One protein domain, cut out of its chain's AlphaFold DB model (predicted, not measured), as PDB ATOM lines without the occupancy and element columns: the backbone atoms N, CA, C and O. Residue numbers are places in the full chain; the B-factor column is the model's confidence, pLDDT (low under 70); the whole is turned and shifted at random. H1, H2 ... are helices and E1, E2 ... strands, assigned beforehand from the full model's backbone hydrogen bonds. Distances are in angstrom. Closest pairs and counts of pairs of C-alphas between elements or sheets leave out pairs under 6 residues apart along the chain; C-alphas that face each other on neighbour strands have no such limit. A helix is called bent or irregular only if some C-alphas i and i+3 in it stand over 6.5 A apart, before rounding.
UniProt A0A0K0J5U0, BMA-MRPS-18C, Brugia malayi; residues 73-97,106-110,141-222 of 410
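This is residues 73 to 97, 106 to 110 and 141 to 222 of the 410 residues of the protein "BMA-MRPS-18C" of Brugia malayi (UniProt A0A0K0J5U0). A strongly twisted sheet of three strands, E1, E2 and E3, forms a long slab, with the short helices H2 and H3 grouped at one end of it and H4 set near its E1 side. H1 and the loose stretch of residues 84 to 97 lie away from the sheet, while residues 211 to 222 fold back so that 221 and 222 pair with 142 and 143 of E1. The printed part has 112 residues, with elements in the order H1 E1 H2 H3 E2 H4 E3; the sheet runs E1 E2 E3, antiparallel throughout. The class is mixed, helices and strands, with 50 residues, under half, in named elements. The whole is compact, with a radius of gyration of the C-alphas of 15.0 A and spans of 42 by 30 by 26 A.

H1, residues 80 to 83, is not on the sheet. E1, residues 142 to 148, is an edge strand and the antiparallel neighbour of E2, residues 172 to 180, at 153 degrees; N 145 and O 175 are 2.8 A apart, within hydrogen-bond range. H2, residues 150 to 156, is on the sheet but over none of its strands, at a height over the sheet of 4.0 A, only just above the sheet's level; its closest C-alpha pair with E2 is Pro 150 and Trp 172, 5.1 A. H2 touches H3, residues 161 to 164, the closest C-alphas being those of Pro 150 and Ala 164, 4.9 A. H3 only grazes the sheet, with residues 163 to 164. H4, residues 188 to 197, only grazes the sheet with residues 190 to 197; its closest C-alpha pair with E1 is Phe 194 and Ile 145, 7.1 A. H1 and H4 are only just apart, at 8.3 A. E2, the inner strand, is also the antiparallel neighbour of E3, residues 202 to 210, at 157 degrees, with N 176 and O 206 at 2.9 A. In H2 every O i to N i+4 pair is within hydrogen-bond range; in H4 2 of 6 are, beside 4 of 7 O i to N i+3 pairs, and H1 and H3 are too short for an i+4 pair.

H1 begins at C-alpha 80, (22.437, 295.637, 53.720), and is irregular, but only just: C-alphas 80 and 83 are 6.7 A apart. E1 is 17.8 A long, H2 9.9 A, H3 5.6 A and E2 24.8 A, ending at C-alpha 180, (7.581, 295.298, 56.468). H4 is 14.7 A long, and E3, 20.9 A, ends at C-alpha 210, (2.823, 305.110, 35.143).

The C-alphas farthest apart are those of His 86 and Pro 107, 45.4 A. Residues 98 to 105 are not printed, with 17.6 A across that cut between C-alphas 97 and 106; nor are 111 to 140, with 21.9 A between C-alphas 110 and 141. Of the links printed whole, none is long. The mean pLDDT of the printed part is 81.0, and residues 76 to 97 are under 70.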
ATOM      1  N   GLU A  73      17.509 294.071  59.565       78.44
ATOM      2  CA  GLU A  73      17.068 294.090  58.157       78.44
ATOM      3  C   GLU A  73      16.036 295.192  57.859       78.44
ATOM      4  O   GLU A  73      16.094 295.839  56.818       78.44
ATOM      5  N   ARG A  74      15.125 295.469  58.801       79.56
ATOM      6  CA  ARG A  74      14.124 296.553  58.688       79.56
ATOM      7  C   ARG A  74      14.635 297.953  59.027       79.56
ATOM      8  O   ARG A  74      13.998 298.943  58.654       79.56
ATOM      9  N   LYS A  75      15.704 298.050  59.823       75.03
ATOM     10  CA  LYS A  75      16.239 299.332  60.303       75.03
ATOM     11  C   LYS A  75      17.103 300.022  59.263       75.03
ATOM     12  O   LYS A  75      17.088 301.248  59.203       75.03
ATOM     13  N   VAL A  76      17.868 299.264  58.483       60.28
ATOM     14  CA  VAL A  76      18.783 299.861  57.512       60.28
ATOM     15  C   VAL A  76      17.969 300.355  56.312       60.28
ATOM     16  O   VAL A  76      17.431 299.567  55.543       60.28
ATOM     17  N   HIS A  77      17.886 301.680  56.159       49.93
ATOM     18  CA  HIS A  77      17.279 302.367  55.003       49.93
ATOM     19  C   HIS A  77      18.054 302.159  53.683       49.93
ATOM     20  O   HIS A  77      17.652 302.633  52.628       49.93
ATOM     21  N   VAL A  78      19.179 301.447  53.741       47.98
ATOM     22  CA  VAL A  78      20.085 301.142  52.633       47.98
ATOM     23  C   VAL A  78      20.202 299.621  52.519       47.98
ATOM     24  O   VAL A  78      20.145 298.907  53.518       47.98
ATOM     25  N   SER A  79      20.375 299.101  51.306       46.31
ATOM     26  CA  SER A  79      20.487 297.663  51.055       46.31
ATOM     27  C   SER A  79      21.702 297.036  51.762       46.31
ATOM     28  O   SER A  79      22.838 297.132  51.293       46.31
ATOM     29  N   ILE A  80      21.440 296.341  52.879       44.33
ATOM     30  CA  ILE A  80      22.437 295.637  53.720       44.33
ATOM     31  C   ILE A  80      23.336 294.712  52.892       44.33
ATOM     32  O   ILE A  80      24.516 294.549  53.187       44.33
ATOM     33  N   THR A  81      22.796 294.130  51.823       44.21
ATOM     34  CA  THR A  81      23.483 293.167  50.957       44.21
ATOM     35  C   THR A  81      24.688 293.715  50.186       44.21
ATOM     36  O   THR A  81      25.387 292.920  49.564       44.21
ATOM     37  N   ARG A  82      25.010 295.017  50.249       40.91
ATOM     38  CA  ARG A  82      26.260 295.544  49.660       40.91
ATOM     39  C   ARG A  82      27.550 295.053  50.336       40.91
ATOM     40  O   ARG A  82      28.611 295.219  49.745       40.91
ATOM     41  N   THR A  83      27.487 294.432  51.515       39.68
ATOM     42  CA  THR A  83      28.678 293.882  52.200       39.68
ATOM     43  C   THR A  83      29.035 292.447  51.810       39.68
ATOM     44  O   THR A  83      30.089 291.971  52.223       39.68
ATOM     45  N   ASN A  84      28.210 291.745  51.021       45.00
ATOM     46  CA  ASN A  84      28.488 290.361  50.628       45.00
ATOM     47  C   ASN A  84      28.832 290.271  49.125       45.00
ATOM     48  O   ASN A  84      27.920 290.147  48.303       45.00
ATOM     49  N   PRO A  85      30.126 290.322  48.737       49.57
ATOM     50  CA  PRO A  85      30.546 290.438  47.334       49.57
ATOM     51  C   PRO A  85      30.151 289.237  46.462       49.57
ATOM     52  O   PRO A  85      30.124 289.347  45.239       49.57
ATOM     53  N   HIS A  86      29.794 288.101  47.070       48.31
ATOM     54  CA  HIS A  86      29.319 286.915  46.353       48.31
ATOM     55  C   HIS A  86      27.835 286.985  45.949       48.31
ATOM     56  O   HIS A  86      27.412 286.232  45.070       48.31
ATOM     57  N   MET A  87      27.032 287.889  46.527       45.19
ATOM     58  CA  MET A  87      25.658 288.127  46.070       45.19
ATOM     59  C   MET A  87      25.621 289.191  44.972       45.19
ATOM     60  O   MET A  87      25.256 290.343  45.191       45.19
ATOM     61  N   SER A  88      25.945 288.762  43.752       46.63
ATOM     62  CA  SER A  88      25.658 289.535  42.542       46.63
ATOM     63  C   SER A  88      24.156 289.828  42.450       46.63
ATOM     64  O   SER A  88      23.337 288.924  42.243       46.63
ATOM     65  N   PHE A  89      23.777 291.101  42.613       51.98
ATOM     66  CA  PHE A  89      22.422 291.557  42.320       51.98
ATOM     67  C   PHE A  89      22.106 291.223  40.862       51.98
ATOM     68  O   PHE A  89      22.808 291.669  39.952       51.98
ATOM     69  N   LYS A  90      21.035 290.455  40.619       53.65
ATOM     70  CA  LYS A  90      20.582 290.222  39.244       53.65
ATOM     71  C   LYS A  90      20.295 291.573  38.606       53.65
ATOM     72  O   LYS A  90      19.551 292.369  39.180       53.65
ATOM     73  N   THR A  91      20.872 291.801  37.429       53.36
ATOM     74  CA  THR A  91      20.650 293.020  36.652       53.36
ATOM     75  C   THR A  91      19.149 293.318  36.580       53.36
ATOM     76  O   THR A  91      18.354 292.395  36.353       53.36
ATOM     77  N   PRO A  92      18.728 294.572  36.834       56.92
ATOM     78  CA  PRO A  92      17.318 294.920  36.776       56.92
ATOM     79  C   PRO A  92      16.786 294.583  35.381       56.92
ATOM     80  O   PRO A  92      17.475 294.796  34.384       56.92
ATOM     81  N   LEU A  93      15.561 294.046  35.317       54.35
ATOM     82  CA  LEU A  93      14.945 293.574  34.065       54.35
ATOM     83  C   LEU A  93      14.918 294.649  32.967       54.35
ATOM     84  O   LEU A  93      14.901 294.318  31.786       54.35
ATOM     85  N   CYS A  94      14.919 295.915  33.379       53.37
ATOM     86  CA  CYS A  94      14.868 297.095  32.539       53.37
ATOM     87  C   CYS A  94      15.919 298.088  33.056       53.37
ATOM     88  O   CYS A  94      16.011 298.311  34.268       53.37
ATOM     89  N   LYS A  95      16.678 298.726  32.157       60.64
ATOM     90  CA  LYS A  95      17.357 299.984  32.492       60.64
ATOM     91  C   LYS A  95      16.303 301.088  32.480       60.64
ATOM     92  O   LYS A  95      15.487 301.148  31.566       60.64
ATOM     93  N   ILE A  96      16.311 301.929  33.502       67.35
ATOM     94  CA  ILE A  96      15.426 303.095  33.586       67.35
ATOM     95  C   ILE A  96      16.036 304.184  32.703       67.35
ATOM     96  O   ILE A  96      17.265 304.315  32.728       67.35
ATOM     97  N   PRO A  97      15.241 304.945  31.934       60.90
ATOM     98  CA  PRO A  97      15.756 306.095  31.205       60.90
ATOM     99  C   PRO A  97      16.339 307.111  32.196       60.90
ATOM    100  O   PRO A  97      15.617 307.825  32.886       60.90
ATOM    101  N   THR A 106       3.482 317.161  32.958       89.99
ATOM    102  CA  THR A 106       2.444 317.526  31.981       89.99
ATOM    103  C   THR A 106       1.047 317.101  32.464       89.99
ATOM    104  O   THR A 106       0.921 316.141  33.228       89.99
ATOM    105  N   PRO A 107      -0.049 317.718  31.978       87.14
ATOM    106  CA  PRO A 107      -1.416 317.314  32.337       87.14
ATOM    107  C   PRO A 107      -1.812 315.878  31.941       87.14
ATOM    108  O   PRO A 107      -2.843 315.374  32.403       87.14
ATOM    109  N   GLU A 108      -1.032 315.221  31.075       87.21
ATOM    110  CA  GLU A 108      -1.220 313.819  30.676       87.21
ATOM    111  C   GLU A 108      -0.369 312.838  31.503       87.21
ATOM    112  O   GLU A 108      -0.686 311.642  31.568       87.21
ATOM    113  N   SER A 109       0.670 313.347  32.177       91.04
ATOM    114  CA  SER A 109       1.576 312.593  33.042       91.04
ATOM    115  C   SER A 109       0.806 311.929  34.183       91.04
ATOM    116  O   SER A 109       0.113 312.580  34.969       91.04
ATOM    117  N   ASN A 110       0.955 310.614  34.321       91.82
ATOM    118  CA  ASN A 110       0.316 309.838  35.377       91.82
ATOM    119  C   ASN A 110       1.387 309.237  36.285       91.82
ATOM    120  O   ASN A 110       1.931 308.171  35.986       91.82
ATOM    121  N   LYS A 141       5.877 302.206  55.605       91.58
ATOM    122  CA  LYS A 141       7.087 302.276  54.752       91.58
ATOM    123  C   LYS A 141       6.861 301.721  53.335       91.58
ATOM    124  O   LYS A 141       6.973 300.504  53.112       91.58
ATOM    125  N   ASN A 142       6.571 302.620  52.397       94.98
ATOM    126  CA  ASN A 142       6.299 302.325  50.998       94.98
ATOM    127  C   ASN A 142       7.606 302.381  50.214       94.98
ATOM    128  O   ASN A 142       8.343 303.353  50.321       94.98
ATOM    129  N   LEU A 143       7.879 301.350  49.421       92.59
ATOM    130  CA  LEU A 143       9.119 301.219  48.659       92.59
ATOM    131  C   LEU A 143       8.810 300.836  47.213       92.59
ATOM    132  O   LEU A 143       8.030 299.906  46.971       92.59
ATOM    133  N   VAL A 144       9.447 301.497  46.250       93.13
ATOM    134  CA  VAL A 144       9.412 301.066  44.847       93.13
ATOM    135  C   VAL A 144      10.264 299.801  44.699       93.13
ATOM    136  O   VAL A 144      11.476 299.836  44.871       93.13
ATOM    137  N   ILE A 145       9.640 298.662  44.392       91.06
ATOM    138  CA  ILE A 145      10.326 297.364  44.252       91.06
ATOM    139  C   ILE A 145      10.919 297.208  42.850       91.06
ATOM    140  O   ILE A 145      12.030 296.715  42.702       91.06
ATOM    141  N   SER A 146      10.154 297.552  41.812       90.79
ATOM    142  CA  SER A 146      10.573 297.374  40.418       90.79
ATOM    143  C   SER A 146       9.764 298.239  39.456       90.79
ATOM    144  O   SER A 146       8.556 298.414  39.629       90.79
ATOM    145  N   ALA A 147      10.431 298.732  38.415       92.00
ATOM    146  CA  ALA A 147       9.823 299.343  37.239       92.00
ATOM    147  C   ALA A 147      10.011 298.399  36.041       92.00
ATOM    148  O   ALA A 147      11.068 297.786  35.896       92.00
ATOM    149  N   ILE A 148       8.963 298.240  35.232       91.09
ATOM    150  CA  ILE A 148       8.929 297.349  34.067       91.09
ATOM    151  C   ILE A 148       8.397 298.153  32.878       91.09
ATOM    152  O   ILE A 148       7.323 298.756  32.989       91.09
ATOM    153  N   ASP A 149       9.136 298.159  31.770       91.83
ATOM    154  CA  ASP A 149       8.767 298.864  30.539       91.83
ATOM    155  C   ASP A 149       7.500 298.259  29.893       91.83
ATOM    156  O   ASP A 149       7.170 297.091  30.138       91.83
ATOM    157  N   PRO A 150       6.744 299.023  29.082       91.40
ATOM    158  CA  PRO A 150       5.514 298.526  28.463       91.40
ATOM    159  C   PRO A 150       5.728 297.289  27.571       91.40
ATOM    160  O   PRO A 150       4.856 296.418  27.539       91.40
ATOM    161  N   GLU A 151       6.876 297.149  26.905       90.15
ATOM    162  CA  GLU A 151       7.131 296.074  25.939       90.15
ATOM    163  C   GLU A 151       7.512 294.750  26.628       90.15
ATOM    164  O   GLU A 151       7.015 293.677  26.270       90.15
ATOM    165  N   THR A 152       8.342 294.771  27.678       90.16
ATOM    166  CA  THR A 152       8.525 293.594  28.548       90.16
ATOM    167  C   THR A 152       7.258 293.290  29.340       90.16
ATOM    168  O   THR A 152       6.915 292.115  29.498       90.16
ATOM    169  N   TYR A 153       6.506 294.301  29.794       88.71
ATOM    170  CA  TYR A 153       5.254 294.053  30.506       88.71
ATOM    171  C   TYR A 153       4.216 293.370  29.611       88.71
ATOM    172  O   TYR A 153       3.561 292.422  30.057       88.71
ATOM    173  N   TYR A 154       4.111 293.784  28.346       89.05
ATOM    174  CA  TYR A 154       3.314 293.100  27.333       89.05
ATOM    175  C   TYR A 154       3.727 291.627  27.215       89.05
ATOM    176  O   TYR A 154       2.890 290.758  27.479       89.05
ATOM    177  N   ARG A 155       5.013 291.357  26.936       88.19
ATOM    178  CA  ARG A 155       5.574 290.002  26.757       88.19
ATOM    179  C   ARG A 155       5.391 289.080  27.969       88.19
ATOM    180  O   ARG A 155       5.151 287.889  27.797       88.19
ATOM    181  N   ILE A 156       5.482 289.605  29.192       85.89
ATOM    182  CA  ILE A 156       5.355 288.817  30.435       85.89
ATOM    183  C   ILE A 156       3.880 288.577  30.821       85.89
ATOM    184  O   ILE A 156       3.567 287.643  31.564       85.89
ATOM    185  N   SER A 157       2.945 289.428  30.384       80.84
ATOM    186  CA  SER A 157       1.575 289.407  30.908       80.84
ATOM    187  C   SER A 157       0.637 288.446  30.163       80.84
ATOM    188  O   SER A 157       0.333 288.623  28.988       80.84
ATOM    189  N   MET A 158       0.010 287.515  30.894       76.21
ATOM    190  CA  MET A 158      -1.082 286.674  30.360       76.21
ATOM    191  C   MET A 158      -2.321 287.474  29.903       76.21
ATOM    192  O   MET A 158      -3.200 286.930  29.247       76.21
ATOM    193  N   VAL A 159      -2.431 288.755  30.281       72.51
ATOM    194  CA  VAL A 159      -3.538 289.645  29.873       72.51
ATOM    195  C   VAL A 159      -3.216 290.378  28.556       72.51
ATOM    196  O   VAL A 159      -4.083 291.046  27.991       72.51
ATOM    197  N   GLY A 160      -1.985 290.239  28.053       70.41
ATOM    198  CA  GLY A 160      -1.540 290.761  26.769       70.41
ATOM    199  C   GLY A 160      -1.645 292.282  26.631       70.41
ATOM    200  O   GLY A 160      -1.623 293.044  27.605       70.41
ATOM    201  N   ARG A 161      -1.776 292.724  25.374       78.13
ATOM    202  CA  ARG A 161      -1.610 294.118  24.933       78.13
ATOM    203  C   ARG A 161      -2.429 295.127  25.744       78.13
ATOM    204  O   ARG A 161      -1.943 296.215  26.023       78.13
ATOM    205  N   ARG A 162      -3.632 294.749  26.195       81.15
ATOM    206  CA  ARG A 162      -4.609 295.636  26.858       81.15
ATOM    207  C   ARG A 162      -4.102 296.324  28.135       81.15
ATOM    208  O   ARG A 162      -4.652 297.366  28.494       81.15
ATOM    209  N   LYS A 163      -3.131 295.746  28.854       77.71
ATOM    210  CA  LYS A 163      -2.586 296.356  30.084       77.71
ATOM    211  C   LYS A 163      -1.398 297.286  29.841       77.71
ATOM    212  O   LYS A 163      -1.302 298.287  30.540       77.71
ATOM    213  N   ALA A 164      -0.523 296.943  28.898       80.00
ATOM    214  CA  ALA A 164       0.655 297.740  28.554       80.00
ATOM    215  C   ALA A 164       0.311 298.893  27.599       80.00
ATOM    216  O   ALA A 164       0.700 300.028  27.843       80.00
ATOM    217  N   TYR A 165      -0.482 298.598  26.567       85.35
ATOM    218  CA  TYR A 165      -0.937 299.513  25.520       85.35
ATOM    219  C   TYR A 165      -2.458 299.660  25.622       85.35
ATOM    220  O   TYR A 165      -3.229 299.076  24.854       85.35
ATOM    221  N   GLY A 166      -2.891 300.347  26.678       82.40
ATOM    222  CA  GLY A 166      -4.306 300.550  26.985       82.40
ATOM    223  C   GLY A 166      -4.928 301.696  26.181       82.40
ATOM    224  O   GLY A 166      -4.341 302.220  25.244       82.40
ATOM    225  N   ARG A 167      -6.116 302.152  26.611       82.40
ATOM    226  CA  ARG A 167      -6.773 303.359  26.061       82.40
ATOM    227  C   ARG A 167      -5.863 304.599  26.089       82.40
ATOM    228  O   ARG A 167      -6.000 305.463  25.241       82.40
ATOM    229  N   TYR A 168      -4.979 304.675  27.079       80.89
ATOM    230  CA  TYR A 168      -4.134 305.832  27.377       80.89
ATOM    231  C   TYR A 168      -2.677 305.620  26.928       80.89
ATOM    232  O   TYR A 168      -1.756 305.986  27.651       80.89
ATOM    233  N   GLY A 169      -2.476 304.933  25.799       86.57
ATOM    234  CA  GLY A 169      -1.146 304.653  25.261       86.57
ATOM    235  C   GLY A 169      -0.336 303.626  26.060       86.57
ATOM    236  O   GLY A 169      -0.884 302.794  26.796       86.57
ATOM    237  N   ALA A 170       0.980 303.673  25.849       89.82
ATOM    238  CA  ALA A 170       1.965 302.830  26.511       89.82
ATOM    239  C   ALA A 170       2.175 303.287  27.964       89.82
ATOM    240  O   ALA A 170       2.333 304.478  28.223       89.82
ATOM    241  N   ARG A 171       2.181 302.354  28.921       90.95
ATOM    242  CA  ARG A 171       2.465 302.663  30.331       90.95
ATOM    243  C   ARG A 171       3.420 301.670  30.966       90.95
ATOM    244  O   ARG A 171       3.245 300.455  30.853       90.95
ATOM    245  N   TRP A 172       4.369 302.215  31.714       92.59
ATOM    246  CA  TRP A 172       5.256 301.470  32.592       92.59
ATOM    247  C   TRP A 172       4.463 300.848  33.735       92.59
ATOM    248  O   TRP A 172       3.521 301.441  34.272       92.59
ATOM    249  N   ARG A 173       4.858 299.646  34.151       93.35
ATOM    250  CA  ARG A 173       4.340 299.014  35.363       93.35
ATOM    251  C   ARG A 173       5.340 299.222  36.491       93.35
ATOM    252  O   ARG A 173       6.334 298.502  36.575       93.35
ATOM    253  N   VAL A 174       5.025 300.135  37.403       94.24
ATOM    254  CA  VAL A 174       5.816 300.346  38.621       94.24
ATOM    255  C   VAL A 174       5.158 299.609  39.784       94.24
ATOM    256  O   VAL A 174       3.945 299.669  39.980       94.24
ATOM    257  N   THR A 175       5.947 298.845  40.530       95.17
ATOM    258  CA  THR A 175       5.488 297.957  41.602       95.17
ATOM    259  C   THR A 175       5.930 298.507  42.951       95.17
ATOM    260  O   THR A 175       7.125 298.656  43.186       95.17
ATOM    261  N   VAL A 176       4.971 298.777  43.838       95.96
ATOM    262  CA  VAL A 176       5.190 299.360  45.170       95.96
ATOM    263  C   VAL A 176       4.881 298.315  46.236       95.96
ATOM    264  O   VAL A 176       3.852 297.634  46.169       95.96
ATOM    265  N   GLY A 177       5.776 298.187  47.211       95.77
ATOM    266  CA  GLY A 177       5.629 297.334  48.383       95.77
ATOM    267  C   GLY A 177       5.372 298.133  49.654       95.77
ATOM    268  O   GLY A 177       5.961 299.192  49.837       95.77
ATOM    269  N   ALA A 178       4.538 297.597  50.543       95.26
ATOM    270  CA  ALA A 178       4.102 298.251  51.774       95.26
ATOM    271  C   ALA A 178       4.024 297.281  52.953       95.26
ATOM    272  O   ALA A 178       3.690 296.105  52.767       95.26
ATOM    273  N   VAL A 179       4.246 297.821  54.159       93.46
ATOM    274  CA  VAL A 179       4.363 297.104  55.445       93.46
ATOM    275  C   VAL A 179       5.526 296.111  55.439       93.46
ATOM    276  O   VAL A 179       5.529 295.160  54.663       93.46
ATOM    277  N   ASP A 180       6.492 296.270  56.339       90.73
ATOM    278  CA  ASP A 180       7.581 295.298  56.468       90.73
ATOM    279  C   ASP A 180       7.048 293.965  57.020       90.73
ATOM    280  O   ASP A 180       6.332 293.918  58.023       90.73
ATOM    281  N   GLY A 181       7.358 292.871  56.329       89.30
ATOM    282  CA  GLY A 181       6.969 291.512  56.689       89.30
ATOM    283  C   GLY A 181       8.081 290.774  57.437       89.30
ATOM    284  O   GLY A 181       9.233 291.201  57.438       89.30
ATOM    285  N   ASP A 182       7.754 289.670  58.117       88.31
ATOM    286  CA  ASP A 182       8.776 288.747  58.637       88.31
ATOM    287  C   ASP A 182       9.193 287.811  57.490       88.31
ATOM    288  O   ASP A 182       8.319 287.098  56.988       88.31
ATOM    289  N   PRO A 183      10.469 287.766  57.056       87.90
ATOM    290  CA  PRO A 183      10.877 286.945  55.912       87.90
ATOM    291  C   PRO A 183      10.559 285.455  56.121       87.90
ATOM    292  O   PRO A 183      10.140 284.779  55.186       87.90
ATOM    293  N   THR A 184      10.647 284.967  57.360       86.61
ATOM    294  CA  THR A 184      10.346 283.577  57.753       86.61
ATOM    295  C   THR A 184       8.930 283.108  57.418       86.61
ATOM    296  O   THR A 184       8.713 281.913  57.277       86.61
ATOM    297  N   LYS A 185       7.961 284.023  57.274       89.11
ATOM    298  CA  LYS A 185       6.560 283.685  56.963       89.11
ATOM    299  C   LYS A 185       6.284 283.559  55.465       89.11
ATOM    300  O   LYS A 185       5.163 283.219  55.092       89.11
ATOM    301  N   PHE A 186       7.253 283.867  54.602       91.73
ATOM    302  CA  PHE A 186       7.056 283.912  53.154       91.73
ATOM    303  C   PHE A 186       7.878 282.861  52.412       91.73
ATOM    304  O   PHE A 186       9.077 282.688  52.649       91.73
ATOM    305  N   THR A 187       7.234 282.250  51.417       91.68
ATOM    306  CA  THR A 187       7.846 281.319  50.467       91.68
ATOM    307  C   THR A 187       9.117 281.909  49.855       91.68
ATOM    308  O   THR A 187       9.129 283.074  49.441       91.68
ATOM    309  N   ALA A 188      10.167 281.095  49.700       89.19
ATOM    310  CA  ALA A 188      11.450 281.523  49.126       89.19
ATOM    311  C   ALA A 188      11.298 282.250  47.771       89.19
ATOM    312  O   ALA A 188      11.920 283.281  47.538       89.19
ATOM    313  N   ARG A 189      10.380 281.793  46.905       90.79
ATOM    314  CA  ARG A 189      10.049 282.456  45.627       90.79
ATOM    315  C   ARG A 189       9.531 283.893  45.790       90.79
ATOM    316  O   ARG A 189       9.773 284.717  44.910       90.79
ATOM    317  N   TYR A 190       8.808 284.193  46.871       91.75
ATOM    318  CA  TYR A 190       8.339 285.548  47.163       91.75
ATOM    319  C   TYR A 190       9.500 286.420  47.650       91.75
ATOM    320  O   TYR A 190       9.733 287.486  47.075       91.75
ATOM    321  N   ARG A 191      10.284 285.924  48.621       89.84
ATOM    322  CA  ARG A 191      11.477 286.611  49.149       89.84
ATOM    323  C   ARG A 191      12.500 286.948  48.067       89.84
ATOM    324  O   ARG A 191      12.926 288.096  47.979       89.84
ATOM    325  N   ALA A 192      12.748 286.016  47.147       88.31
ATOM    326  CA  ALA A 192      13.639 286.183  45.999       88.31
ATOM    327  C   ALA A 192      13.251 287.326  45.036       88.31
ATOM    328  O   ALA A 192      13.997 287.607  44.099       88.31
ATOM    329  N   THR A 193      12.092 287.974  45.208       87.27
ATOM    330  CA  THR A 193      11.749 289.222  44.501       87.27
ATOM    331  C   THR A 193      12.448 290.434  45.121       87.27
ATOM    332  O   THR A 193      12.863 291.330  44.396       87.27
ATOM    333  N   PHE A 194      12.592 290.451  46.448       87.88
ATOM    334  CA  PHE A 194      13.193 291.540  47.219       87.88
ATOM    335  C   PHE A 194      14.708 291.359  47.376       87.88
ATOM    336  O   PHE A 194      15.460 292.310  47.174       87.88
ATOM    337  N   GLU A 195      15.156 290.122  47.622       83.45
ATOM    338  CA  GLU A 195      16.577 289.751  47.752       83.45
ATOM    339  C   GLU A 195      17.394 290.188  46.515       83.45
ATOM    340  O   GLU A 195      18.492 290.717  46.654       83.45
ATOM    341  N   ARG A 196      16.818 290.095  45.301       79.16
ATOM    342  CA  ARG A 196      17.430 290.569  44.034       79.16
ATOM    343  C   ARG A 196      17.791 292.051  44.000       79.16
ATOM    344  O   ARG A 196      18.620 292.430  43.180       79.16
ATOM    345  N   HIS A 197      17.139 292.867  44.820       76.80
ATOM    346  CA  HIS A 197      17.363 294.307  44.908       76.80
ATOM    347  C   HIS A 197      17.941 294.722  46.276       76.80
ATOM    348  O   HIS A 197      18.266 295.888  46.476       76.80
ATOM    349  N   GLY A 198      18.098 293.778  47.212       80.21
ATOM    350  CA  GLY A 198      18.578 294.048  48.569       80.21
ATOM    351  C   GLY A 198      17.565 294.761  49.462       80.21
ATOM    352  O   GLY A 198      17.966 295.469  50.382       80.21
ATOM    353  N   PHE A 199      16.269 294.623  49.175       83.47
ATOM    354  CA  PHE A 199      15.201 295.284  49.928       83.47
ATOM    355  C   PHE A 199      14.613 294.369  51.010       83.47
ATOM    356  O   PHE A 199      14.523 293.159  50.784       83.47
ATOM    357  N   PRO A 200      14.128 294.917  52.141       86.38
ATOM    358  CA  PRO A 200      13.388 294.136  53.124       86.38
ATOM    359  C   PRO A 200      12.068 293.626  52.530       86.38
ATOM    360  O   PRO A 200      11.389 294.315  51.757       86.38
ATOM    361  N   VAL A 201      11.675 292.412  52.914       90.82
ATOM    362  CA  VAL A 201      10.453 291.762  52.416       90.82
ATOM    363  C   VAL A 201       9.209 292.557  52.826       90.82
ATOM    364  O   VAL A 201       8.926 292.725  54.011       90.82
ATOM    365  N   LYS A 202       8.409 293.006  51.851       92.84
ATOM    366  CA  LYS A 202       7.146 293.728  52.094       92.84
ATOM    367  C   LYS A 202       5.947 292.778  52.106       92.84
ATOM    368  O   LYS A 202       5.807 291.912  51.240       92.84
ATOM    369  N   LYS A 203       5.030 292.966  53.057       93.26
ATOM    370  CA  LYS A 203       3.821 292.147  53.231       93.26
ATOM    371  C   LYS A 203       2.760 292.436  52.174       93.26
ATOM    372  O   LYS A 203       2.022 291.524  51.810       93.26
ATOM    373  N   HIS A 204       2.649 293.650  51.652       94.92
ATOM    374  CA  HIS A 204       1.686 293.993  50.600       94.92
ATOM    375  C   HIS A 204       2.422 294.519  49.370       94.92
ATOM    376  O   HIS A 204       3.437 295.191  49.496       94.92
ATOM    377  N   ILE A 205       1.934 294.174  48.177       94.89
ATOM    378  CA  ILE A 205       2.467 294.657  46.898       94.89
ATOM    379  C   ILE A 205       1.287 295.047  46.016       94.89
ATOM    380  O   ILE A 205       0.336 294.273  45.883       94.89
ATOM    381  N   ALA A 206       1.390 296.201  45.367       95.73
ATOM    382  CA  ALA A 206       0.534 296.603  44.261       95.73
ATOM    383  C   ALA A 206       1.386 297.063  43.075       95.73
ATOM    384  O   ALA A 206       2.585 297.299  43.201       95.73
ATOM    385  N   SER A 207       0.760 297.192  41.909       94.13
ATOM    386  CA  SER A 207       1.392 297.824  40.755       94.13
ATOM    387  C   SER A 207       0.516 298.946  40.225       94.13
ATOM    388  O   SER A 207      -0.690 298.765  40.042       94.13
ATOM    389  N   PHE A 208       1.151 300.072  39.940       95.27
ATOM    390  CA  PHE A 208       0.566 301.238  39.304       95.27
ATOM    391  C   PHE A 208       1.022 301.286  37.841       95.27
ATOM    392  O   PHE A 208       2.091 300.783  37.493       95.27
ATOM    393  N   LEU A 209       0.169 301.838  36.978       93.53
ATOM    394  CA  LEU A 209       0.506 302.101  35.580       93.53
ATOM    395  C   LEU A 209       0.919 303.561  35.487       93.53
ATOM    396  O   LEU A 209       0.119 304.419  35.844       93.53
ATOM    397  N   VAL A 210       2.138 303.818  35.041       94.04
ATOM    398  CA  VAL A 210       2.823 305.110  35.143       94.04
ATOM    399  C   VAL A 210       3.276 305.531  33.739       94.04
ATOM    400  O   VAL A 210       3.513 304.667  32.890       94.04
ATOM    401  N   THR A 211       3.306 306.829  33.450       92.86
ATOM    402  CA  THR A 211       3.880 307.357  32.196       92.86
ATOM    403  C   THR A 211       5.417 307.345  32.263       92.86
ATOM    404  O   THR A 211       5.982 307.156  33.335       92.86
ATOM    405  N   GLU A 212       6.107 307.419  31.124       90.87
ATOM    406  CA  GLU A 212       7.566 307.197  31.051       90.87
ATOM    407  C   GLU A 212       8.398 308.272  31.768       90.87
ATOM    408  O   GLU A 212       9.355 307.960  32.472       90.87
ATOM    409  N   ASP A 213       7.955 309.519  31.662       91.09
ATOM    410  CA  ASP A 213       8.425 310.691  32.402       91.09
ATOM    411  C   ASP A 213       8.321 310.547  33.933       91.09
ATOM    412  O   ASP A 213       9.115 311.118  34.671       91.09
ATOM    413  N   ALA A 214       7.360 309.765  34.428       92.20
ATOM    414  CA  ALA A 214       7.063 309.640  35.853       92.20
ATOM    415  C   ALA A 214       7.653 308.371  36.508       92.20
ATOM    416  O   ALA A 214       7.228 307.972  37.601       92.20
ATOM    417  N   VAL A 215       8.597 307.689  35.845       91.89
ATOM    418  CA  VAL A 215       9.189 306.429  36.328       91.89
ATOM    419  C   VAL A 215      10.195 306.678  37.454       91.89
ATOM    420  O   VAL A 215      11.272 307.229  37.260       91.89
ATOM    421  N   VAL A 216       9.857 306.187  38.646       89.78
ATOM    422  CA  VAL A 216      10.689 306.270  39.856       89.78
ATOM    423  C   VAL A 216      11.675 305.100  39.924       89.78
ATOM    424  O   VAL A 216      11.345 303.974  39.535       89.78
ATOM    425  N   GLN A 217      12.874 305.336  40.467       87.21
ATOM    426  CA  GLN A 217      13.874 304.284  40.638       87.21
ATOM    427  C   GLN A 217      13.470 303.256  41.723       87.21
ATOM    428  O   GLN A 217      12.977 303.624  42.790       87.21
ATOM    429  N   PRO A 218      13.674 301.944  41.490       88.14
ATOM    430  CA  PRO A 218      13.586 300.925  42.526       88.14
ATOM    431  C   PRO A 218      14.515 301.241  43.695       88.14
ATOM    432  O   PRO A 218      15.695 301.519  43.495       88.14
ATOM    433  N   GLY A 219      13.986 301.154  44.910       85.10
ATOM    434  CA  GLY A 219      14.682 301.525  46.142       85.10
ATOM    435  C   GLY A 219      14.310 302.906  46.675       85.10
ATOM    436  O   GLY A 219      14.576 303.172  47.840       85.10
ATOM    437  N   THR A 220      13.639 303.754  45.891       87.69
ATOM    438  CA  THR A 220      13.072 305.006  46.408       87.69
ATOM    439  C   THR A 220      11.930 304.711  47.387       87.69
ATOM    440  O   THR A 220      11.000 303.951  47.076       87.69
ATOM    441  N   GLU A 221      12.004 305.310  48.575       90.06
ATOM    442  CA  GLU A 221      10.919 305.322  49.559       90.06
ATOM    443  C   GLU A 221       9.890 306.407  49.215       90.06
ATOM    444  O   GLU A 221      10.233 307.464  48.691       90.06
ATOM    445  N   LEU A 222       8.608 306.136  49.479       93.43
ATOM    446  CA  LEU A 222       7.508 307.048  49.156       93.43
ATOM    447  C   LEU A 222       6.880 307.597  50.441       93.43
ATOM    448  O   LEU A 222       6.297 306.842  51.223       93.43
TER     449      LEU A 222